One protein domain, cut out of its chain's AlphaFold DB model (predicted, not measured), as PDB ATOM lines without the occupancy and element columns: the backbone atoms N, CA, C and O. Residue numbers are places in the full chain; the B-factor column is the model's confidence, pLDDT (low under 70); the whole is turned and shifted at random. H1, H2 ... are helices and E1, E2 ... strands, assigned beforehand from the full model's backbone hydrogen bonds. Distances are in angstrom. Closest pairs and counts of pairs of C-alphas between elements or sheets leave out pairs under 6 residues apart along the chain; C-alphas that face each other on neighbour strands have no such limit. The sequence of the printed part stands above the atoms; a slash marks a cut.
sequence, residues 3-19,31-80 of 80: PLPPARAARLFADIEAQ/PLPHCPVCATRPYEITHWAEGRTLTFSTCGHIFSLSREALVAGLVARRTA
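AT A GLANCE: This is residues 3 to 19 and 31 to 80 of the 80 residues of an uncharacterized protein of Streptomyces alfalfae (UniProt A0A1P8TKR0). A small three-stranded sheet, E1 to E3, has two helices, H1 and H2, side by side near one end, and an unnamed loop, residues 31 to 44, toward the other. The printed part has 67 residues in the order H1 E1 E2 E3 H2; the class is mixed. The antiparallel sheet, order E1 - E2 - E3, is a meander, each strand neighbouring the one before. The whole is compact, radius of gyration of the C-alphas 10.8 A, spanning 27 by 24 by 20 A.

IN THESE COORDINATES: E1 is residues 45 to 47, E2 53 to 56, E3 61 to 65, 12.8 A long. H1, residues 6 to 19, 20.0 A, begins at C-alpha 6 (47.788, 41.960, 90.943); H2, residues 67 to 79, 18.6 A, ends at C-alpha 79 (35.044, 46.521, 83.264).

HOW THE PARTS SIT: In hairpin E2 and E3, N 54 and O 63 are 2.9 A apart, within hydrogen-bond range; hairpin E1 and E2 has no such pair. Residues 3 to 4 pair, parallel, with 64 to 65 of E3. H1 only grazes the sheet, with residues 6 to 16. H1 and H2 touch, the closest C-alphas, Pro 6 and Ala 69, 3.8 A apart. They run the same way at a shallow tilt of 33 degrees, only just short of steep. In both, every O i to N i+4 pair is within hydrogen-bond range.

THE WHOLE: Residues 20 to 30 are not printed; C-alphas 19 and 31 are 7.3 A apart. Mean pLDDT of the printed part is 70.3, with residues 41 to 53 among those under 70.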
ATOM      1  N   PRO A   3      56.625  46.076  95.631       75.75
ATOM      2  CA  PRO A   3      55.855  45.312  94.656       75.75
ATOM      3  C   PRO A   3      54.358  45.451  94.949       75.75
ATOM      4  O   PRO A   3      53.920  45.237  96.082       75.75
ATOM      5  N   LEU A   4      53.564  45.801  93.934       73.12
ATOM      6  CA  LEU A   4      52.108  45.861  94.058       73.12
ATOM      7  C   LEU A   4      51.476  44.561  93.529       73.12
ATOM      8  O   LEU A   4      51.588  44.276  92.335       73.12
ATOM      9  N   PRO A   5      50.799  43.765  94.380       81.44
ATOM     10  CA  PRO A   5      50.152  42.527  93.955       81.44
ATOM     11  C   PRO A   5      49.051  42.760  92.906       81.44
ATOM     12  O   PRO A   5      48.363  43.785  92.982       81.44
ATOM     13  N   PRO A   6      48.781  41.793  92.006       76.38
ATOM     14  CA  PRO A   6      47.788  41.960  90.943       76.38
ATOM     15  C   PRO A   6      46.382  42.324  91.426       76.38
ATOM     16  O   PRO A   6      45.759  43.219  90.865       76.38
ATOM     17  N   ALA A   7      45.905  41.709  92.513       77.50
ATOM     18  CA  ALA A   7      44.597  42.026  93.088       77.50
ATOM     19  C   ALA A   7      44.514  43.478  93.602       77.50
ATOM     20  O   ALA A   7      43.497  44.148  93.422       77.50
ATOM     21  N   ARG A   8      45.599  43.991  94.202       79.31
ATOM     22  CA  ARG A   8      45.668  45.389  94.659       79.31
ATOM     23  C   ARG A   8      45.754  46.357  93.483       79.31
ATOM     24  O   ARG A   8      45.113  47.399  93.532       79.31
ATOM     25  N   ALA A   9      46.492  46.008  92.430       75.75
ATOM     26  CA  ALA A   9      46.571  46.812  91.214       75.75
ATOM     27  C   ALA A   9      45.219  46.889  90.485       75.75
ATOM     28  O   ALA A   9      44.788  47.983  90.133       75.75
ATOM     29  N   ALA A  10      44.517  45.759  90.339       75.19
ATOM     30  CA  ALA A  10      43.162  45.702  89.784       75.19
ATOM     31  C   ALA A  10      42.198  46.617  90.542       75.19
ATOM     32  O   ALA A  10      41.503  47.427  89.932       75.19
ATOM     33  N   ARG A  11      42.203  46.536  91.879       79.00
ATOM     34  CA  ARG A  11      41.340  47.374  92.713       79.00
ATOM     35  C   ARG A  11      41.659  48.860  92.563       79.00
ATOM     36  O   ARG A  11      40.751  49.646  92.328       79.00
ATOM     37  N   LEU A  12      42.943  49.216  92.629       75.69
ATOM     38  CA  LEU A  12      43.415  50.593  92.475       75.69
ATOM     39  C   LEU A  12      42.946  51.200  91.147       75.69
ATOM     40  O   LEU A  12      42.457  52.321  91.103       75.69
ATOM     41  N   PHE A  13      43.088  50.440  90.066       74.56
ATOM     42  CA  PHE A  13      42.746  50.870  88.717       74.56
ATOM     43  C   PHE A  13      41.229  50.996  88.509       74.56
ATOM     44  O   PHE A  13      40.793  51.958  87.881       74.56
ATOM     45  N   ALA A  14      40.431  50.074  89.057       75.00
ATOM     46  CA  ALA A  14      38.970  50.175  89.040       75.00
ATOM     47  C   ALA A  14      38.467  51.384  89.840       75.00
ATOM     48  O   ALA A  14      37.591  52.101  89.366       75.00
ATOM     49  N   ASP A  15      39.039  51.630  91.024       75.31
ATOM     50  CA  ASP A  15      38.668  52.777  91.854       75.31
ATOM     51  C   ASP A  15      38.987  54.098  91.117       75.31
ATOM     52  O   ASP A  15      38.143  54.988  91.084       75.31
ATOM     53  N   ILE A  16      40.142  54.197  90.439       72.12
ATOM     54  CA  ILE A  16      40.494  55.365  89.604       72.12
ATOM     55  C   ILE A  16      39.483  55.565  88.465       72.12
ATOM     56  O   ILE A  16      38.998  56.677  88.267       72.12
ATOM     57  N   GLU A  17      39.157  54.507  87.716       71.88
ATOM     58  CA  GLU A  17      38.228  54.587  86.580       71.88
ATOM     59  C   GLU A  17      36.812  54.985  87.029       71.88
ATOM     60  O   GLU A  17      36.200  55.883  86.448       71.88
ATOM     61  N   ALA A  18      36.303  54.365  88.100       71.88
ATOM     62  CA  ALA A  18      34.989  54.672  88.658       71.88
ATOM     63  C   ALA A  18      34.884  56.146  89.072       71.88
ATOM     64  O   ALA A  18      33.873  56.803  88.818       71.88
ATOM     65  N   GLN A  19      35.946  56.692  89.662       66.31
ATOM     66  CA  GLN A  19      35.972  58.087  90.076       66.31
ATOM     67  C   GLN A  19      36.098  59.054  88.890       66.31
ATOM     68  O   GLN A  19      35.441  60.093  88.886       66.31
ATOM     69  N   PRO A  31      39.640  62.208  93.916       53.62
ATOM     70  CA  PRO A  31      40.092  61.494  95.102       53.62
ATOM     71  C   PRO A  31      40.923  60.241  94.817       53.62
ATOM     72  O   PRO A  31      40.391  59.145  94.916       53.62
ATOM     73  N   LEU A  32      42.216  60.351  94.523       58.75
ATOM     74  CA  LEU A  32      42.999  59.177  94.162       58.75
ATOM     75  C   LEU A  32      42.923  58.136  95.300       58.75
ATOM     76  O   LEU A  32      42.827  58.503  96.483       58.75
ATOM     77  N   PRO A  33      42.901  56.836  94.974       65.69
ATOM     78  CA  PRO A  33      42.802  55.790  95.982       65.69
ATOM     79  C   PRO A  33      43.959  55.900  96.974       65.69
ATOM     80  O   PRO A  33      45.098  56.118  96.572       65.69
ATOM     81  N   HIS A  34      43.678  55.757  98.272       73.69
ATOM     82  CA  HIS A  34      44.691  55.862  99.324       73.69
ATOM     83  C   HIS A  34      45.932  55.013  99.019       73.69
ATOM     84  O   HIS A  34      45.831  53.899  98.500       73.69
ATOM     85  N   CYS A  35      47.110  55.523  99.384       74.69
ATOM     86  CA  CYS A  35      48.352  54.774  99.254       74.69
ATOM     87  C   CYS A  35      48.226  53.401  99.943       74.69
ATOM     88  O   CYS A  35      47.918  53.361 101.137       74.69
ATOM     89  N   PRO A  36      48.528  52.281  99.254       71.62
ATOM     90  CA  PRO A  36      48.429  50.931  99.817       71.62
ATOM     91  C   PRO A  36      49.294  50.668 101.059       71.62
ATOM     92  O   PRO A  36      49.153  49.615 101.677       71.62
ATOM     93  N   VAL A  37      50.233  51.566 101.370       78.94
ATOM     94  CA  VAL A  37      51.214  51.416 102.454       78.94
ATOM     95  C   VAL A  37      50.865  52.300 103.642       78.94
ATOM     96  O   VAL A  37      50.784  51.812 104.761       78.94
ATOM     97  N   CYS A  38      50.646  53.594 103.410       81.75
ATOM     98  CA  CYS A  38      50.463  54.575 104.481       81.75
ATOM     99  C   CYS A  38      49.043  55.148 104.560       81.75
ATOM    100  O   CYS A  38      48.807  56.066 105.338       81.75
ATOM    101  N   ALA A  39      48.116  54.659 103.728       77.25
ATOM    102  CA  ALA A  39      46.739  55.138 103.619       77.25
ATOM    103  C   ALA A  39      46.594  56.654 103.357       77.25
ATOM    104  O   ALA A  39      45.499  57.197 103.444       77.25
ATOM    105  N   THR A  40      47.673  57.357 103.003       73.81
ATOM    106  CA  THR A  40      47.632  58.781 102.653       73.81
ATOM    107  C   THR A  40      46.934  58.962 101.312       73.81
ATOM    108  O   THR A  40      47.189  58.204 100.372       73.81
ATOM    109  N   ARG A  41      46.065  59.973 101.205       65.50
ATOM    110  CA  ARG A  41      45.408  60.302  99.938       65.50
ATOM    111  C   ARG A  41      46.469  60.783  98.936       65.50
ATOM    112  O   ARG A  41      47.243  61.685  99.270       65.50
ATOM    113  N   PRO A  42      46.566  60.195  97.740       65.12
ATOM    114  CA  PRO A  42      47.415  60.717  96.688       65.12
ATOM    115  C   PRO A  42      46.769  61.978  96.120       65.12
ATOM    116  O   PRO A  42      45.546  62.085  96.037       65.12
ATOM    117  N   TYR A  43      47.605  62.931  95.740       54.16
ATOM    118  CA  TYR A  43      47.194  64.112  94.981       54.16
ATOM    119  C   TYR A  43      47.475  63.929  93.484       54.16
ATOM    120  O   TYR A  43      46.800  64.511  92.647       54.16
ATOM    121  N   GLU A  44      48.412  63.038  93.146       61.88
ATOM    122  CA  GLU A  44      48.759  62.684  91.775       61.88
ATOM    123  C   GLU A  44      49.250  61.226  91.723       61.88
ATOM    124  O   GLU A  44      49.996  60.792  92.608       61.88
ATOM    125  N   ILE A  45      48.804  60.465  90.716       62.97
ATOM    126  CA  ILE A  45      49.373  59.161  90.348       62.97
ATOM    127  C   ILE A  45      50.020  59.337  88.977       62.97
ATOM    128  O   ILE A  45      49.324  59.434  87.967       62.97
ATOM    129  N   THR A  46      51.350  59.351  88.931       62.09
ATOM    130  CA  THR A  46      52.086  59.414  87.664       62.09
ATOM    131  C   THR A  46      52.347  58.000  87.160       62.09
ATOM    132  O   THR A  46      52.996  57.193  87.833       62.09
ATOM    133  N   HIS A  47      51.846  57.697  85.964       60.16
ATOM    134  CA  HIS A  47      52.153  56.463  85.254       60.16
ATOM    135  C   HIS A  47      53.293  56.731  84.273       60.16
ATOM    136  O   HIS A  47      53.142  57.504  83.327       60.16
ATOM    137  N   TRP A  48      54.449  56.113  84.502       58.75
ATOM    138  CA  TRP A  48      55.606  56.279  83.620       58.75
ATOM    139  C   TRP A  48      55.375  55.534  82.301       58.75
ATOM    140  O   TRP A  48      54.690  54.513  82.280       58.75
ATOM    141  N   ALA A  49      55.959  56.018  81.200       50.41
ATOM    142  CA  ALA A  49      55.791  55.442  79.858       50.41
ATOM    143  C   ALA A  49      56.190  53.951  79.770       50.41
ATOM    144  O   ALA A  49      55.676  53.214  78.935       50.41
ATOM    145  N   GLU A  50      57.045  53.484  80.684       57.38
ATOM    146  CA  GLU A  50      57.428  52.073  80.835       57.38
ATOM    147  C   GLU A  50      56.315  51.191  81.433       57.38
ATOM    148  O   GLU A  50      56.437  49.968  81.486       57.38
ATOM    149  N   GLY A  51      55.225  51.801  81.905       59.75
ATOM    150  CA  GLY A  51      53.996  51.162  82.372       59.75
ATOM    151  C   GLY A  51      54.119  50.282  83.611       59.75
ATOM    152  O   GLY A  51      53.192  49.552  83.951       59.75
ATOM    153  N   ARG A  52      55.269  50.311  84.286       66.69
ATOM    154  CA  ARG A  52      55.592  49.404  85.396       66.69
ATOM    155  C   ARG A  52      55.766  50.103  86.731       66.69
ATOM    156  O   ARG A  52      56.095  49.441  87.706       66.69
ATOM    157  N   THR A  53      55.539  51.408  86.796       69.38
ATOM    158  CA  THR A  53      55.795  52.181  88.011       69.38
ATOM    159  C   THR A  53      54.628  53.107  88.300       69.38
ATOM    160  O   THR A  53      54.178  53.834  87.414       69.38
ATOM    161  N   LEU A  54      54.160  53.076  89.547       70.50
ATOM    162  CA  LEU A  54      53.181  54.009  90.093       70.50
ATOM    163  C   LEU A  54      53.836  54.794  91.222       70.50
ATOM    164  O   LEU A  54      54.338  54.197  92.177       70.50
ATOM    165  N   THR A  55      53.792  56.116  91.137       70.81
ATOM    166  CA  THR A  55      54.293  56.994  92.197       70.81
ATOM    167  C   THR A  55      53.132  57.693  92.885       70.81
ATOM    168  O   THR A  55      52.243  58.219  92.221       70.81
ATOM    169  N   PHE A  56      53.158  57.701  94.216       72.81
ATOM    170  CA  PHE A  56      52.214  58.430  95.055       72.81
ATOM    171  C   PHE A  56      52.898  59.697  95.566       72.81
ATOM    172  O   PHE A  56      53.607  59.658  96.575       72.81
ATOM    173  N   SER A  57      52.701  60.820  94.874       68.31
ATOM    174  CA  SER A  57      53.473  62.056  95.090       68.31
ATOM    175  C   SER A  57      53.358  62.629  96.509       68.31
ATOM    176  O   SER A  57      54.278  63.285  96.978       68.31
ATOM    177  N   THR A  58      52.268  62.346  97.233       71.25
ATOM    178  CA  THR A  58      52.054  62.859  98.600       71.25
ATOM    179  C   THR A  58      52.863  62.136  99.670       71.25
ATOM    180  O   THR A  58      53.217  62.745 100.673       71.25
ATOM    181  N   CYS A  59      53.159  60.849  99.487       79.56
ATOM    182  CA  CYS A  59      53.896  60.047 100.466       79.56
ATOM    183  C   CYS A  59      55.228  59.508  99.931       79.56
ATOM    184  O   CYS A  59      55.921  58.787 100.641       79.56
ATOM    185  N   GLY A  60      55.574  59.822  98.679       76.44
ATOM    186  CA  GLY A  60      56.817  59.398  98.033       76.44
ATOM    187  C   GLY A  60      56.914  57.891  97.782       76.44
ATOM    188  O   GLY A  60      57.963  57.407  97.363       76.44
ATOM    189  N   HIS A  61      55.844  57.125  98.024       80.25
ATOM    190  CA  HIS A  61      55.859  55.686  97.800       80.25
ATOM    191  C   HIS A  61      55.832  55.376  96.304       80.25
ATOM    192  O   HIS A  61      54.932  55.793  95.573       80.25
ATOM    193  N   ILE A  62      56.829  54.603  95.877       78.75
ATOM    194  CA  ILE A  62      56.989  54.145  94.498       78.75
ATOM    195  C   ILE A  62      56.720  52.645  94.454       78.75
ATOM    196  O   ILE A  62      57.447  51.843  95.060       78.75
ATOM    197  N   PHE A  63      55.688  52.274  93.707       75.00
ATOM    198  CA  PHE A  63      55.281  50.897  93.497       75.00
ATOM    199  C   PHE A  63      55.741  50.404  92.139       75.00
ATOM    200  O   PHE A  63      55.532  51.078  91.131       75.00
ATOM    201  N   SER A  64      56.322  49.207  92.111       76.62
ATOM    202  CA  SER A  64      56.568  48.487  90.869       76.62
ATOM    203  C   SER A  64      55.399  47.545  90.581       76.62
ATOM    204  O   SER A  64      54.956  46.772  91.433       76.62
ATOM    205  N   LEU A  65      54.883  47.625  89.360       69.88
ATOM    206  CA  LEU A  65      53.880  46.732  88.806       69.88
ATOM    207  C   LEU A  65      54.588  45.608  88.052       69.88
ATOM    208  O   LEU A  65      55.368  45.849  87.128       69.88
ATOM    209  N   SER A  66      54.268  44.362  88.404       75.19
ATOM    210  CA  SER A  66      54.544  43.241  87.509       75.19
ATOM    211  C   SER A  66      53.671  43.356  86.252       75.19
ATOM    212  O   SER A  66      52.645  44.041  86.244       75.19
ATOM    213  N   ARG A  67      54.043  42.650  85.176       73.88
ATOM    214  CA  ARG A  67      53.218  42.577  83.958       73.88
ATOM    215  C   ARG A  67      51.796  42.100  84.273       73.88
ATOM    216  O   ARG A  67      50.838  42.648  83.741       73.88
ATOM    217  N   GLU A  68      51.667  41.115  85.154       75.12
ATOM    218  CA  GLU A  68      50.382  40.581  85.616       75.12
ATOM    219  C   GLU A  68      49.564  41.637  86.363       75.12
ATOM    220  O   GLU A  68      48.372  41.775  86.110       75.12
ATOM    221  N   ALA A  69      50.204  42.423  87.235       67.81
ATOM    222  CA  ALA A  69      49.538  43.484  87.979       67.81
ATOM    223  C   ALA A  69      49.061  44.626  87.073       67.81
ATOM    224  O   ALA A  69      47.948  45.121  87.249       67.81
ATOM    225  N   LEU A  70      49.855  44.991  86.062       69.94
ATOM    226  CA  LEU A  70      49.444  45.952  85.043       69.94
ATOM    227  C   LEU A  70      48.250  45.431  84.229       69.94
ATOM    228  O   LEU A  70      47.270  46.149  84.056       69.94
ATOM    229  N   VAL A  71      48.311  44.186  83.740       75.06
ATOM    230  CA  VAL A  71      47.217  43.586  82.957       75.06
ATOM    231  C   VAL A  71      45.939  43.501  83.789       75.06
ATOM    232  O   VAL A  71      44.885  43.910  83.311       75.06
ATOM    233  N   ALA A  72      46.031  43.047  85.041       71.31
ATOM    234  CA  ALA A  72      44.895  42.998  85.957       71.31
ATOM    235  C   ALA A  72      44.297  44.397  86.198       71.31
ATOM    236  O   ALA A  72      43.080  44.560  86.142       71.31
ATOM    237  N   GLY A  73      45.149  45.414  86.372       68.81
ATOM    238  CA  GLY A  73      44.749  46.819  86.430       68.81
ATOM    239  C   GLY A  73      43.973  47.273  85.191       68.81
ATOM    240  O   GLY A  73      42.864  47.791  85.294       68.81
ATOM    241  N   LEU A  74      44.528  47.056  83.999       70.69
ATOM    242  CA  LEU A  74      43.917  47.485  82.736       70.69
ATOM    243  C   LEU A  74      42.597  46.762  82.428       70.69
ATOM    244  O   LEU A  74      41.673  47.382  81.901       70.69
ATOM    245  N   VAL A  75      42.486  45.472  82.756       75.25
ATOM    246  CA  VAL A  75      41.232  44.710  82.619       75.25
ATOM    247  C   VAL A  75      40.159  45.266  83.553       75.25
ATOM    248  O   VAL A  75      39.018  45.454  83.130       75.25
ATOM    249  N   ALA A  76      40.529  45.594  84.793       67.44
ATOM    250  CA  ALA A  76      39.614  46.183  85.761       67.44
ATOM    251  C   ALA A  76      39.097  47.560  85.303       67.44
ATOM    252  O   ALA A  76      37.908  47.827  85.420       67.44
ATOM    253  N   ARG A  77      39.936  48.396  84.672       65.31
ATOM    254  CA  ARG A  77      39.500  49.680  84.078       65.31
ATOM    255  C   ARG A  77      38.443  49.526  82.991       65.31
ATOM    256  O   ARG A  77      37.503  50.297  82.928       65.31
ATOM    257  N   ARG A  78      38.591  48.524  82.122       67.44
ATOM    258  CA  ARG A  78      37.638  48.287  81.023       67.44
ATOM    259  C   ARG A  78      36.283  47.755  81.495       67.44
ATOM    260  O   ARG A  78      35.340  47.782  80.714       67.44
ATOM    261  N   THR A  79      36.222  47.210  82.710       60.41
ATOM    262  CA  THR A  79      35.044  46.521  83.264       60.41
ATOM    263  C   THR A  79      34.379  47.263  84.421       60.41
ATOM    264  O   THR A  79      33.213  46.987  84.700       60.41
ATOM    265  N   ALA A  80      35.095  48.185  85.074       56.94
ATOM    266  CA  ALA A  80      34.518  49.237  85.914       56.94
ATOM    267  C   ALA A  80      33.595  50.128  85.083       56.94
ATOM    268  O   ALA A  80      32.763  50.858  85.663       56.94
TER     269      ALA A  80